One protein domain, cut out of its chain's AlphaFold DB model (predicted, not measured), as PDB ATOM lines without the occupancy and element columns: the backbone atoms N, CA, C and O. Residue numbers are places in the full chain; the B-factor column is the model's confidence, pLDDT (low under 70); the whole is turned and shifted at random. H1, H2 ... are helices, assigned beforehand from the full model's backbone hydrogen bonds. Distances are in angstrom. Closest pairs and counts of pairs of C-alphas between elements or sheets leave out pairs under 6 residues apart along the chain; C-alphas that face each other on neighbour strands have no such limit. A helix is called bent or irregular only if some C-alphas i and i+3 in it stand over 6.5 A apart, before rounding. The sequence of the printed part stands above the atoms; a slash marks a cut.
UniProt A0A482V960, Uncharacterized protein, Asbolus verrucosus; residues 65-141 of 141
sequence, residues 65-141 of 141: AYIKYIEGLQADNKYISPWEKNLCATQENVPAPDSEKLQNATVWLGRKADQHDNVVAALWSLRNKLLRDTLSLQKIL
ATOM      1  N   ALA A  65      65.239 -50.963 -46.855       83.25
ATOM      2  CA  ALA A  65      64.626 -52.267 -46.632       83.25
ATOM      3  C   ALA A  65      65.630 -53.309 -46.114       83.25
ATOM      4  O   ALA A  65      65.314 -54.045 -45.182       83.25
ATOM      5  N   TYR A  66      66.838 -53.359 -46.686       87.06
ATOM      6  CA  TYR A  66      67.885 -54.277 -46.239       87.06
ATOM      7  C   TYR A  66      68.370 -53.930 -44.830       87.06
ATOM      8  O   TYR A  66      68.542 -54.823 -44.005       87.06
ATOM      9  N   ILE A  67      68.530 -52.637 -44.539       87.62
ATOM     10  CA  ILE A  67      68.946 -52.157 -43.215       87.62
ATOM     11  C   ILE A  67      67.917 -52.573 -42.152       87.62
ATOM     12  O   ILE A  67      68.263 -53.233 -41.176       87.62
ATOM     13  N   LYS A  68      66.628 -52.310 -42.388       82.94
ATOM     14  CA  LYS A  68      65.559 -52.709 -41.457       82.94
ATOM     15  C   LYS A  68      65.435 -54.222 -41.299       82.94
ATOM     16  O   LYS A  68      65.073 -54.698 -40.228       82.94
ATOM     17  N   TYR A  69      65.725 -54.982 -42.354       84.25
ATOM     18  CA  TYR A  69      65.706 -56.440 -42.302       84.25
ATOM     19  C   TYR A  69      66.754 -56.991 -41.329       84.25
ATOM     20  O   TYR A  69      66.420 -57.819 -40.485       84.25
ATOM     21  N   ILE A  70      67.998 -56.506 -41.408       86.62
ATOM     22  CA  ILE A  70      69.069 -56.955 -40.507       86.62
ATOM     23  C   ILE A  70      68.859 -56.483 -39.063       86.62
ATOM     24  O   ILE A  70      69.182 -57.222 -38.140       86.62
ATOM     25  N   GLU A  71      68.275 -55.301 -38.855       85.69
ATOM     26  CA  GLU A  71      67.918 -54.797 -37.522       85.69
ATOM     27  C   GLU A  71      66.762 -55.591 -36.889       85.69
ATOM     28  O   GLU A  71      66.733 -55.809 -35.677       85.69
ATOM     29  N   GLY A  72      65.805 -56.028 -37.713       78.56
ATOM     30  CA  GLY A  72      64.596 -56.738 -37.295       78.56
ATOM     31  C   GLY A  72      64.737 -58.258 -37.169       78.56
ATOM     32  O   GLY A  72      63.793 -58.906 -36.717       78.56
ATOM     33  N   LEU A  73      65.885 -58.826 -37.550       81.38
ATOM     34  CA  LEU A  73      66.217 -60.244 -37.387       81.38
ATOM     35  C   LEU A  73      66.335 -60.577 -35.888       81.38
ATOM     36  O   LEU A  73      67.387 -60.429 -35.271       81.38
ATOM     37  N   GLN A  74      65.230 -61.017 -35.294       77.75
ATOM     38  CA  GLN A  74      65.142 -61.499 -33.916       77.75
ATOM     39  C   GLN A  74      64.569 -62.916 -33.932       77.75
ATOM     40  O   GLN A  74      63.664 -63.195 -34.716       77.75
ATOM     41  N   ALA A  75      65.061 -63.803 -33.060       68.38
ATOM     42  CA  ALA A  75      64.594 -65.194 -33.000       68.38
ATOM     43  C   ALA A  75      63.079 -65.304 -32.735       68.38
ATOM     44  O   ALA A  75      62.426 -66.211 -33.246       68.38
ATOM     45  N   ASP A  76      62.523 -64.337 -32.004       75.62
ATOM     46  CA  ASP A  76      61.104 -64.296 -31.638       75.62
ATOM     47  C   ASP A  76      60.219 -63.629 -32.703       75.62
ATOM     48  O   ASP A  76      58.993 -63.741 -32.656       75.62
ATOM     49  N   ASN A  77      60.807 -62.925 -33.679       72.25
ATOM     50  CA  ASN A  77      60.051 -62.198 -34.690       72.25
ATOM     51  C   ASN A  77      60.021 -62.967 -36.013       72.25
ATOM     52  O   ASN A  77      60.891 -62.827 -36.870       72.25
ATOM     53  N   LYS A  78      58.972 -63.774 -36.186       77.06
ATOM     54  CA  LYS A  78      58.763 -64.604 -37.380       77.06
ATOM     55  C   LYS A  78      58.614 -63.788 -38.675       77.06
ATOM     56  O   LYS A  78      58.784 -64.341 -39.761       77.06
ATOM     57  N   TYR A  79      58.284 -62.498 -38.584       79.25
ATOM     58  CA  TYR A  79      57.956 -61.670 -39.740       79.25
ATOM     59  C   TYR A  79      58.685 -60.325 -39.721       79.25
ATOM     60  O   TYR A  79      58.719 -59.614 -38.724       79.25
ATOM     61  N   ILE A  80      59.226 -59.937 -40.878       77.50
ATOM     62  CA  ILE A  80      59.982 -58.685 -41.050       77.50
ATOM     63  C   ILE A  80      59.080 -57.463 -40.823       77.50
ATOM     64  O   ILE A  80      59.510 -56.446 -40.283       77.50
ATOM     65  N   SER A  81      57.816 -57.558 -41.242       76.12
ATOM     66  CA  SER A  81      56.813 -56.510 -41.075       76.12
ATOM     67  C   SER A  81      55.755 -56.920 -40.041       76.12
ATOM     68  O   SER A  81      55.412 -58.102 -39.946       76.12
ATOM     69  N   PRO A  82      55.184 -55.961 -39.283       81.44
ATOM     70  CA  PRO A  82      54.133 -56.224 -38.299       81.44
ATOM     71  C   PRO A  82      52.770 -56.455 -38.981       81.44
ATOM     72  O   PRO A  82      51.800 -55.734 -38.739       81.44
ATOM     73  N   TRP A  83      52.690 -57.437 -39.881       83.31
ATOM     74  CA  TRP A  83      51.501 -57.696 -40.696       83.31
ATOM     75  C   TRP A  83      50.290 -58.098 -39.847       83.31
ATOM     76  O   TRP A  83      49.185 -57.658 -40.144       83.31
ATOM     77  N   GLU A  84      50.492 -58.845 -38.760       85.81
ATOM     78  CA  GLU A  84      49.418 -59.244 -37.839       85.81
ATOM     79  C   GLU A  84      48.781 -58.025 -37.176       85.81
ATOM     80  O   GLU A  84      47.560 -57.887 -37.150       85.81
ATOM     81  N   LYS A  85      49.617 -57.085 -36.714       86.06
ATOM     82  CA  LYS A  85      49.148 -55.818 -36.138       86.06
ATOM     83  C   LYS A  85      48.341 -55.030 -37.159       86.06
ATOM     84  O   LYS A  85      47.292 -54.498 -36.817       86.06
ATOM     85  N   ASN A  86      48.800 -54.993 -38.409       86.31
ATOM     86  CA  ASN A  86      48.059 -54.344 -39.483       86.31
ATOM     87  C   ASN A  86      46.734 -55.054 -39.766       86.31
ATOM     88  O   ASN A  86      45.748 -54.368 -39.989       86.31
ATOM     89  N   LEU A  87      46.669 -56.388 -39.721       85.75
ATOM     90  CA  LEU A  87      45.430 -57.134 -39.954       85.75
ATOM     91  C   LEU A  87      44.395 -56.867 -38.853       85.75
ATOM     92  O   LEU A  87      43.242 -56.574 -39.159       85.75
ATOM     93  N   CYS A  88      44.836 -56.883 -37.595       87.12
ATOM     94  CA  CYS A  88      44.004 -56.672 -36.408       87.12
ATOM     95  C   CYS A  88      43.774 -55.193 -36.061       87.12
ATOM     96  O   CYS A  88      43.085 -54.888 -35.090       87.12
ATOM     97  N   ALA A  89      44.360 -54.263 -36.816       88.25
ATOM     98  CA  ALA A  89      44.173 -52.841 -36.591       88.25
ATOM     99  C   ALA A  89      42.700 -52.460 -36.795       88.25
ATOM    100  O   ALA A  89      42.139 -52.703 -37.867       88.25
ATOM    101  N   THR A  90      42.119 -51.809 -35.789       87.75
ATOM    102  CA  THR A  90      40.771 -51.225 -35.788       87.75
ATOM    103  C   THR A  90      40.855 -49.714 -35.578       87.75
ATOM    104  O   THR A  90      41.887 -49.206 -35.137       87.75
ATOM    105  N   GLN A  91      39.772 -48.991 -35.875       85.81
ATOM    106  CA  GLN A  91      39.727 -47.535 -35.704       85.81
ATOM    107  C   GLN A  91      39.973 -47.097 -34.247       85.81
ATOM    108  O   GLN A  91      40.560 -46.043 -34.038       85.81
ATOM    109  N   GLU A  92      39.615 -47.936 -33.273       86.31
ATOM    110  CA  GLU A  92      39.807 -47.680 -31.836       86.31
ATOM    111  C   GLU A  92      41.233 -47.980 -31.340       86.31
ATOM    112  O   GLU A  92      41.710 -47.368 -30.389       86.31
ATOM    113  N   ASN A  93      41.927 -48.944 -31.960       87.00
ATOM    114  CA  ASN A  93      43.251 -49.397 -31.508       87.00
ATOM    115  C   ASN A  93      44.409 -48.634 -32.175       87.00
ATOM    116  O   ASN A  93      45.556 -48.725 -31.738       87.00
ATOM    117  N   VAL A  94      44.144 -47.919 -33.269       87.50
ATOM    118  CA  VAL A  94      45.176 -47.169 -33.993       87.50
ATOM    119  C   VAL A  94      45.165 -45.710 -33.532       87.50
ATOM    120  O   VAL A  94      44.110 -45.081 -33.561       87.50
ATOM    121  N   PRO A  95      46.324 -45.143 -33.142       86.19
ATOM    122  CA  PRO A  95      46.406 -43.738 -32.767       86.19
ATOM    123  C   PRO A  95      45.978 -42.829 -33.924       86.19
ATOM    124  O   PRO A  95      46.194 -43.145 -35.098       86.19
ATOM    125  N   ALA A  96      45.393 -41.681 -33.579       82.06
ATOM    126  CA  ALA A  96      44.948 -40.710 -34.568       82.06
ATOM    127  C   ALA A  96      46.129 -40.256 -35.457       82.06
ATOM    128  O   ALA A  96      47.201 -39.944 -34.933       82.06
ATOM    129  N   PRO A  97      45.960 -40.236 -36.793       84.88
ATOM    130  CA  PRO A  97      47.019 -39.835 -37.709       84.88
ATOM    131  C   PRO A  97      47.321 -38.335 -37.608       84.88
ATOM    132  O   PRO A  97      46.434 -37.527 -37.335       84.88
ATOM    133  N   ASP A  98      48.572 -37.968 -37.896       90.94
ATOM    134  CA  ASP A  98      49.009 -36.569 -37.933       90.94
ATOM    135  C   ASP A  98      48.173 -35.743 -38.925       90.94
ATOM    136  O   ASP A  98      47.877 -36.198 -40.035       90.94
ATOM    137  N   SER A  99      47.859 -34.497 -38.558       88.00
ATOM    138  CA  SER A  99      47.024 -33.593 -39.368       88.00
ATOM    139  C   SER A  99      47.566 -33.389 -40.792       88.00
ATOM    140  O   SER A  99      46.814 -33.459 -41.762       88.00
ATOM    141  N   GLU A 100      48.886 -33.238 -40.947       91.44
ATOM    142  CA  GLU A 100      49.529 -33.074 -42.261       91.44
ATOM    143  C   GLU A 100      49.343 -34.312 -43.157       91.44
ATOM    144  O   GLU A 100      49.002 -34.209 -44.337       91.44
ATOM    145  N   LYS A 101      49.501 -35.513 -42.586       88.19
ATOM    146  CA  LYS A 101      49.272 -36.770 -43.311       88.19
ATOM    147  C   LYS A 101      47.810 -36.912 -43.706       88.19
ATOM    148  O   LYS A 101      47.525 -37.398 -44.800       88.19
ATOM    149  N   LEU A 102      46.901 -36.475 -42.837       88.50
ATOM    150  CA  LEU A 102      45.477 -36.497 -43.123       88.50
ATOM    151  C   LEU A 102      45.127 -35.545 -44.268       88.50
ATOM    152  O   LEU A 102      44.406 -35.951 -45.167       88.50
ATOM    153  N   GLN A 103      45.700 -34.339 -44.306       88.94
ATOM    154  CA  GLN A 103      45.511 -33.401 -45.416       88.94
ATOM    155  C   GLN A 103      45.977 -33.994 -46.752       88.94
ATOM    156  O   GLN A 103      45.250 -33.929 -47.744       88.94
ATOM    157  N   ASN A 104      47.152 -34.627 -46.776       90.88
ATOM    158  CA  ASN A 104      47.649 -35.314 -47.970       90.88
ATOM    159  C   ASN A 104      46.710 -36.450 -48.402       90.88
ATOM    160  O   ASN A 104      46.421 -36.611 -49.590       90.88
ATOM    161  N   ALA A 105      46.191 -37.211 -47.436       88.69
ATOM    162  CA  ALA A 105      45.218 -38.259 -47.704       88.69
ATOM    163  C   ALA A 105      43.898 -37.696 -48.251       88.69
ATOM    164  O   ALA A 105      43.343 -38.278 -49.178       88.69
ATOM    165  N   THR A 106      43.426 -36.549 -47.755       89.06
ATOM    166  CA  THR A 106      42.243 -35.851 -48.283       89.06
ATOM    167  C   THR A 106      42.433 -35.462 -49.745       89.06
ATOM    168  O   THR A 106      41.556 -35.722 -50.564       89.06
ATOM    169  N   VAL A 107      43.592 -34.893 -50.100       90.94
ATOM    170  CA  VAL A 107      43.911 -34.516 -51.488       90.94
ATOM    171  C   VAL A 107      43.910 -35.739 -52.403       90.94
ATOM    172  O   VAL A 107      43.341 -35.694 -53.491       90.94
ATOM    173  N   TRP A 108      44.504 -36.847 -51.956       91.31
ATOM    174  CA  TRP A 108      44.527 -38.098 -52.715       91.31
ATOM    175  C   TRP A 108      43.133 -38.709 -52.891       91.31
ATOM    176  O   TRP A 108      42.786 -39.198 -53.966       91.31
ATOM    177  N   LEU A 109      42.325 -38.670 -51.834       88.75
ATOM    178  CA  LEU A 109      40.988 -39.246 -51.819       88.75
ATOM    179  C   LEU A 109      39.989 -38.398 -52.633       88.75
ATOM    180  O   LEU A 109      38.993 -38.920 -53.145       88.75
ATOM    181  N   GLY A 110      40.271 -37.103 -52.800       87.31
ATOM    182  CA  GLY A 110      39.492 -36.175 -53.614       87.31
ATOM    183  C   GLY A 110      38.017 -36.168 -53.207       87.31
ATOM    184  O   GLY A 110      37.687 -36.208 -52.027       87.31
ATOM    185  N   ARG A 111      37.105 -36.222 -54.188       81.50
ATOM    186  CA  ARG A 111      35.645 -36.239 -53.949       81.50
ATOM    187  C   ARG A 111      35.170 -37.426 -53.094       81.50
ATOM    188  O   ARG A 111      34.062 -37.407 -52.565       81.50
ATOM    189  N   LYS A 112      35.959 -38.502 -52.977       79.00
ATOM    190  CA  LYS A 112      35.594 -39.654 -52.137       79.00
ATOM    191  C   LYS A 112      35.746 -39.332 -50.644       79.00
ATOM    192  O   LYS A 112      35.152 -40.041 -49.839       79.00
ATOM    193  N   ALA A 113      36.493 -38.282 -50.288       77.06
ATOM    194  CA  ALA A 113      36.614 -37.801 -48.915       77.06
ATOM    195  C   ALA A 113      35.280 -37.259 -48.387       77.06
ATOM    196  O   ALA A 113      34.907 -37.576 -47.265       77.06
ATOM    197  N   ASP A 114      34.526 -36.553 -49.233       76.25
ATOM    198  CA  ASP A 114      33.256 -35.906 -48.869       76.25
ATOM    199  C   ASP A 114      32.073 -36.885 -48.749       76.25
ATOM    200  O   ASP A 114      30.979 -36.506 -48.345       76.25
ATOM    201  N   GLN A 115      32.259 -38.153 -49.138       82.75
ATOM    202  CA  GLN A 115      31.218 -39.191 -49.044       82.75
ATOM    203  C   GLN A 115      31.094 -39.786 -47.638       82.75
ATOM    204  O   GLN A 115      30.187 -40.577 -47.385       82.75
ATOM    205  N   HIS A 116      32.025 -39.454 -46.752       81.56
ATOM    206  CA  HIS A 116      32.093 -39.956 -45.392       81.56
ATOM    207  C   HIS A 116      32.150 -38.782 -44.416       81.56
ATOM    208  O   HIS A 116      32.706 -37.737 -44.737       81.56
ATOM    209  N   ASP A 117      31.653 -38.990 -43.197       82.62
ATOM    210  CA  ASP A 117      31.652 -37.959 -42.147       82.62
ATOM    211  C   ASP A 117      33.067 -37.479 -41.784       82.62
ATOM    212  O   ASP A 117      33.267 -36.360 -41.317       82.62
ATOM    213  N   ASN A 118      34.069 -38.343 -41.979       87.75
ATOM    214  CA  ASN A 118      35.467 -38.055 -41.693       87.75
ATOM    215  C   ASN A 118      36.386 -38.781 -42.691       87.75
ATOM    216  O   ASN A 118      36.177 -39.953 -43.013       87.75
ATOM    217  N   VAL A 119      37.461 -38.112 -43.113       90.31
ATOM    218  CA  VAL A 119      38.528 -38.663 -43.967       90.31
ATOM    219  C   VAL A 119      39.124 -39.943 -43.372       90.31
ATOM    220  O   VAL A 119      39.378 -40.905 -44.094       90.31
ATOM    221  N   VAL A 120      39.291 -40.004 -42.048       90.81
ATOM    222  CA  VAL A 120      39.768 -41.204 -41.347       90.81
ATOM    223  C   VAL A 120      38.801 -42.373 -41.560       90.81
ATOM    224  O   VAL A 120      39.235 -43.467 -41.916       90.81
ATOM    225  N   ALA A 121      37.493 -42.140 -41.419       89.75
ATOM    226  CA  ALA A 121      36.474 -43.164 -41.655       89.75
ATOM    227  C   ALA A 121      36.466 -43.627 -43.124       89.75
ATOM    228  O   ALA A 121      36.336 -44.821 -43.404       89.75
ATOM    229  N   ALA A 122      36.689 -42.704 -44.062       91.62
ATOM    230  CA  ALA A 122      36.811 -43.022 -45.478       91.62
ATOM    231  C   ALA A 122      38.017 -43.930 -45.778       91.62
ATOM    232  O   ALA A 122      37.886 -44.919 -46.500       91.62
ATOM    233  N   LEU A 123      39.181 -43.642 -45.185       91.19
ATOM    234  CA  LEU A 123      40.387 -44.467 -45.319       91.19
ATOM    235  C   LEU A 123      40.181 -45.873 -44.743       91.19
ATOM    236  O   LEU A 123      40.579 -46.862 -45.362       91.19
ATOM    237  N   TRP A 124      39.510 -45.974 -43.595       91.12
ATOM    238  CA  TRP A 124      39.138 -47.253 -42.992       91.12
ATOM    239  C   TRP A 124      38.202 -48.070 -43.883       91.12
ATOM    240  O   TRP A 124      38.446 -49.256 -44.118       91.12
ATOM    241  N   SER A 125      37.163 -47.434 -44.426       91.38
ATOM    242  CA  SER A 125      36.236 -48.054 -45.376       91.38
ATOM    243  C   SER A 125      36.967 -48.572 -46.617       91.38
ATOM    244  O   SER A 125      36.807 -49.735 -47.001       91.38
ATOM    245  N   LEU A 126      37.849 -47.752 -47.196       92.38
ATOM    246  CA  LEU A 126      38.639 -48.122 -48.365       92.38
ATOM    247  C   LEU A 126      39.560 -49.313 -48.084       92.38
ATOM    248  O   LEU A 126      39.564 -50.271 -48.858       92.38
ATOM    249  N   ARG A 127      40.297 -49.292 -46.966       92.00
ATOM    250  CA  ARG A 127      41.140 -50.417 -46.537       92.00
ATOM    251  C   ARG A 127      40.325 -51.706 -46.461       92.00
ATOM    252  O   ARG A 127      40.733 -52.725 -47.015       92.00
ATOM    253  N   ASN A 128      39.179 -51.660 -45.788       91.50
ATOM    254  CA  ASN A 128      38.329 -52.830 -45.585       91.50
ATOM    255  C   ASN A 128      37.769 -53.364 -46.905       91.50
ATOM    256  O   ASN A 128      37.720 -54.579 -47.096       91.50
ATOM    257  N   LYS A 129      37.389 -52.476 -47.830       92.25
ATOM    258  CA  LYS A 129      36.961 -52.860 -49.176       92.25
ATOM    259  C   LYS A 129      38.084 -53.571 -49.931       92.25
ATOM    260  O   LYS A 129      37.870 -54.674 -50.411       92.25
ATOM    261  N   LEU A 130      39.284 -52.992 -49.975       92.69
ATOM    262  CA  LEU A 130      40.425 -53.586 -50.685       92.69
ATOM    263  C   LEU A 130      40.849 -54.934 -50.089       92.69
ATOM    264  O   LEU A 130      41.184 -55.862 -50.826       92.69
ATOM    265  N   LEU A 131      40.794 -55.066 -48.762       91.25
ATOM    266  CA  LEU A 131      41.085 -56.326 -48.085       91.25
ATOM    267  C   LEU A 131      40.060 -57.407 -48.462       91.25
ATOM    268  O   LEU A 131      40.441 -58.525 -48.797       91.25
ATOM    269  N   ARG A 132      38.766 -57.066 -48.465       92.00
ATOM    270  CA  ARG A 132      37.691 -57.978 -48.883       92.00
ATOM    271  C   ARG A 132      37.803 -58.360 -50.352       92.00
ATOM    272  O   ARG A 132      37.650 -59.538 -50.661       92.00
ATOM    273  N   ASP A 133      38.087 -57.400 -51.228       93.50
ATOM    274  CA  ASP A 133      38.253 -57.639 -52.663       93.50
ATOM    275  C   ASP A 133      39.406 -58.637 -52.888       93.50
ATOM    276  O   ASP A 133      39.225 -59.646 -53.561       93.50
ATOM    277  N   THR A 134      40.545 -58.444 -52.215       90.44
ATOM    278  CA  THR A 134      41.710 -59.347 -52.307       90.44
ATOM    279  C   THR A 134      41.399 -60.769 -51.828       90.44
ATOM    280  O   THR A 134      41.741 -61.739 -52.500       90.44
ATOM    281  N   LEU A 135      40.726 -60.913 -50.684       87.31
ATOM    282  CA  LEU A 135      40.343 -62.230 -50.159       87.31
ATOM    283  C   LEU A 135      39.260 -62.899 -51.018       87.31
ATOM    284  O   LEU A 135      39.225 -64.121 -51.139       87.31
ATOM    285  N   SER A 136      38.388 -62.111 -51.648       86.50
ATOM    286  CA  SER A 136      37.363 -62.628 -52.560       86.50
ATOM    287  C   SER A 136      37.979 -63.158 -53.852       86.50
ATOM    288  O   SER A 136      37.530 -64.190 -54.343       86.50
ATOM    289  N   LEU A 137      39.038 -62.517 -54.364       80.31
ATOM    290  CA  LEU A 137      39.799 -63.014 -55.517       80.31
ATOM    291  C   LEU A 137      40.411 -64.392 -55.248       80.31
ATOM    292  O   LEU A 137      40.354 -65.258 -56.114       80.31
ATOM    293  N   GLN A 138      40.922 -64.635 -54.036       76.94
ATOM    294  CA  GLN A 138      41.445 -65.953 -53.655       76.94
ATOM    295  C   GLN A 138      40.388 -67.059 -53.668       76.94
ATOM    296  O   GLN A 138      40.742 -68.223 -53.765       76.94
ATOM    297  N   LYS A 139      39.104 -66.715 -53.534       68.44
ATOM    298  CA  LYS A 139      38.011 -67.694 -53.553       68.44
ATOM    299  C   LYS A 139      37.548 -68.048 -54.970       68.44
ATOM    300  O   LYS A 139      36.745 -68.962 -55.129       68.44
ATOM    301  N   ILE A 140      37.961 -67.254 -55.957       71.94
ATOM    302  CA  ILE A 140      37.589 -67.398 -57.368       71.94
ATOM    303  C   ILE A 140      38.696 -68.123 -58.151       71.94
ATOM    304  O   ILE A 140      38.392 -68.781 -59.144       71.94
ATOM    305  N   LEU A 141      39.952 -67.987 -57.713       60.59
ATOM    306  CA  LEU A 141      41.117 -68.723 -58.220       60.59
ATOM    307  C   LEU A 141      41.198 -70.127 -57.611       60.59
ATOM    308  O   LEU A 141      41.640 -71.035 -58.347       60.59
TER     309      LEU A 141
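Overview. This is residues 65 to 141 of the 141 residues of an uncharacterized protein of Asbolus verrucosus (UniProt A0A482V960). A kinked helix, H3, and the long helix H4 meet at a corner, and the short helices H1 and H2 are strung out from them on a loose arm. Residues 132 to 141 stick out at H4's far end. The printed part has 77 residues, with helices H1 to H4 in chain order and no named strand: all helix, loose, radius of gyration of the C-alphas 16.1 A, spans 45 by 38 by 24 A.

Along the chain. H1, residues 65 to 72, begins at C-alpha 65 (64.626, -52.267, -46.632). H2 is residues 83 to 88. H3, residues 99 to 115, 19.4 A, is irregular, with C-alphas 108 and 111 9.2 A apart and a kink of 102 degrees near residue 109. H4, residues 119 to 138, 29.1 A, ends at C-alpha 138 (41.445, -65.953, -53.655).

Arrangement. H4 touches H3 with residues 119 to 122 alone; the closest C-alphas, of Ala 113 and Val 119, are 5.4 A apart. Their tilt is steep, 70.0 degrees, only just short of about perpendicular, the same way. H1 and H2 touch no helix. Every O i to N i+4 pair is within hydrogen-bond range in H1, H2 and H4; in H3, 8 of 13.

Size, cuts and confidence. The farthest C-alphas, of Ala 75 and Arg 111, are 46.0 A apart. The printed part has no cut and no long link. Residues 75, 139 and 141 have pLDDT under 70.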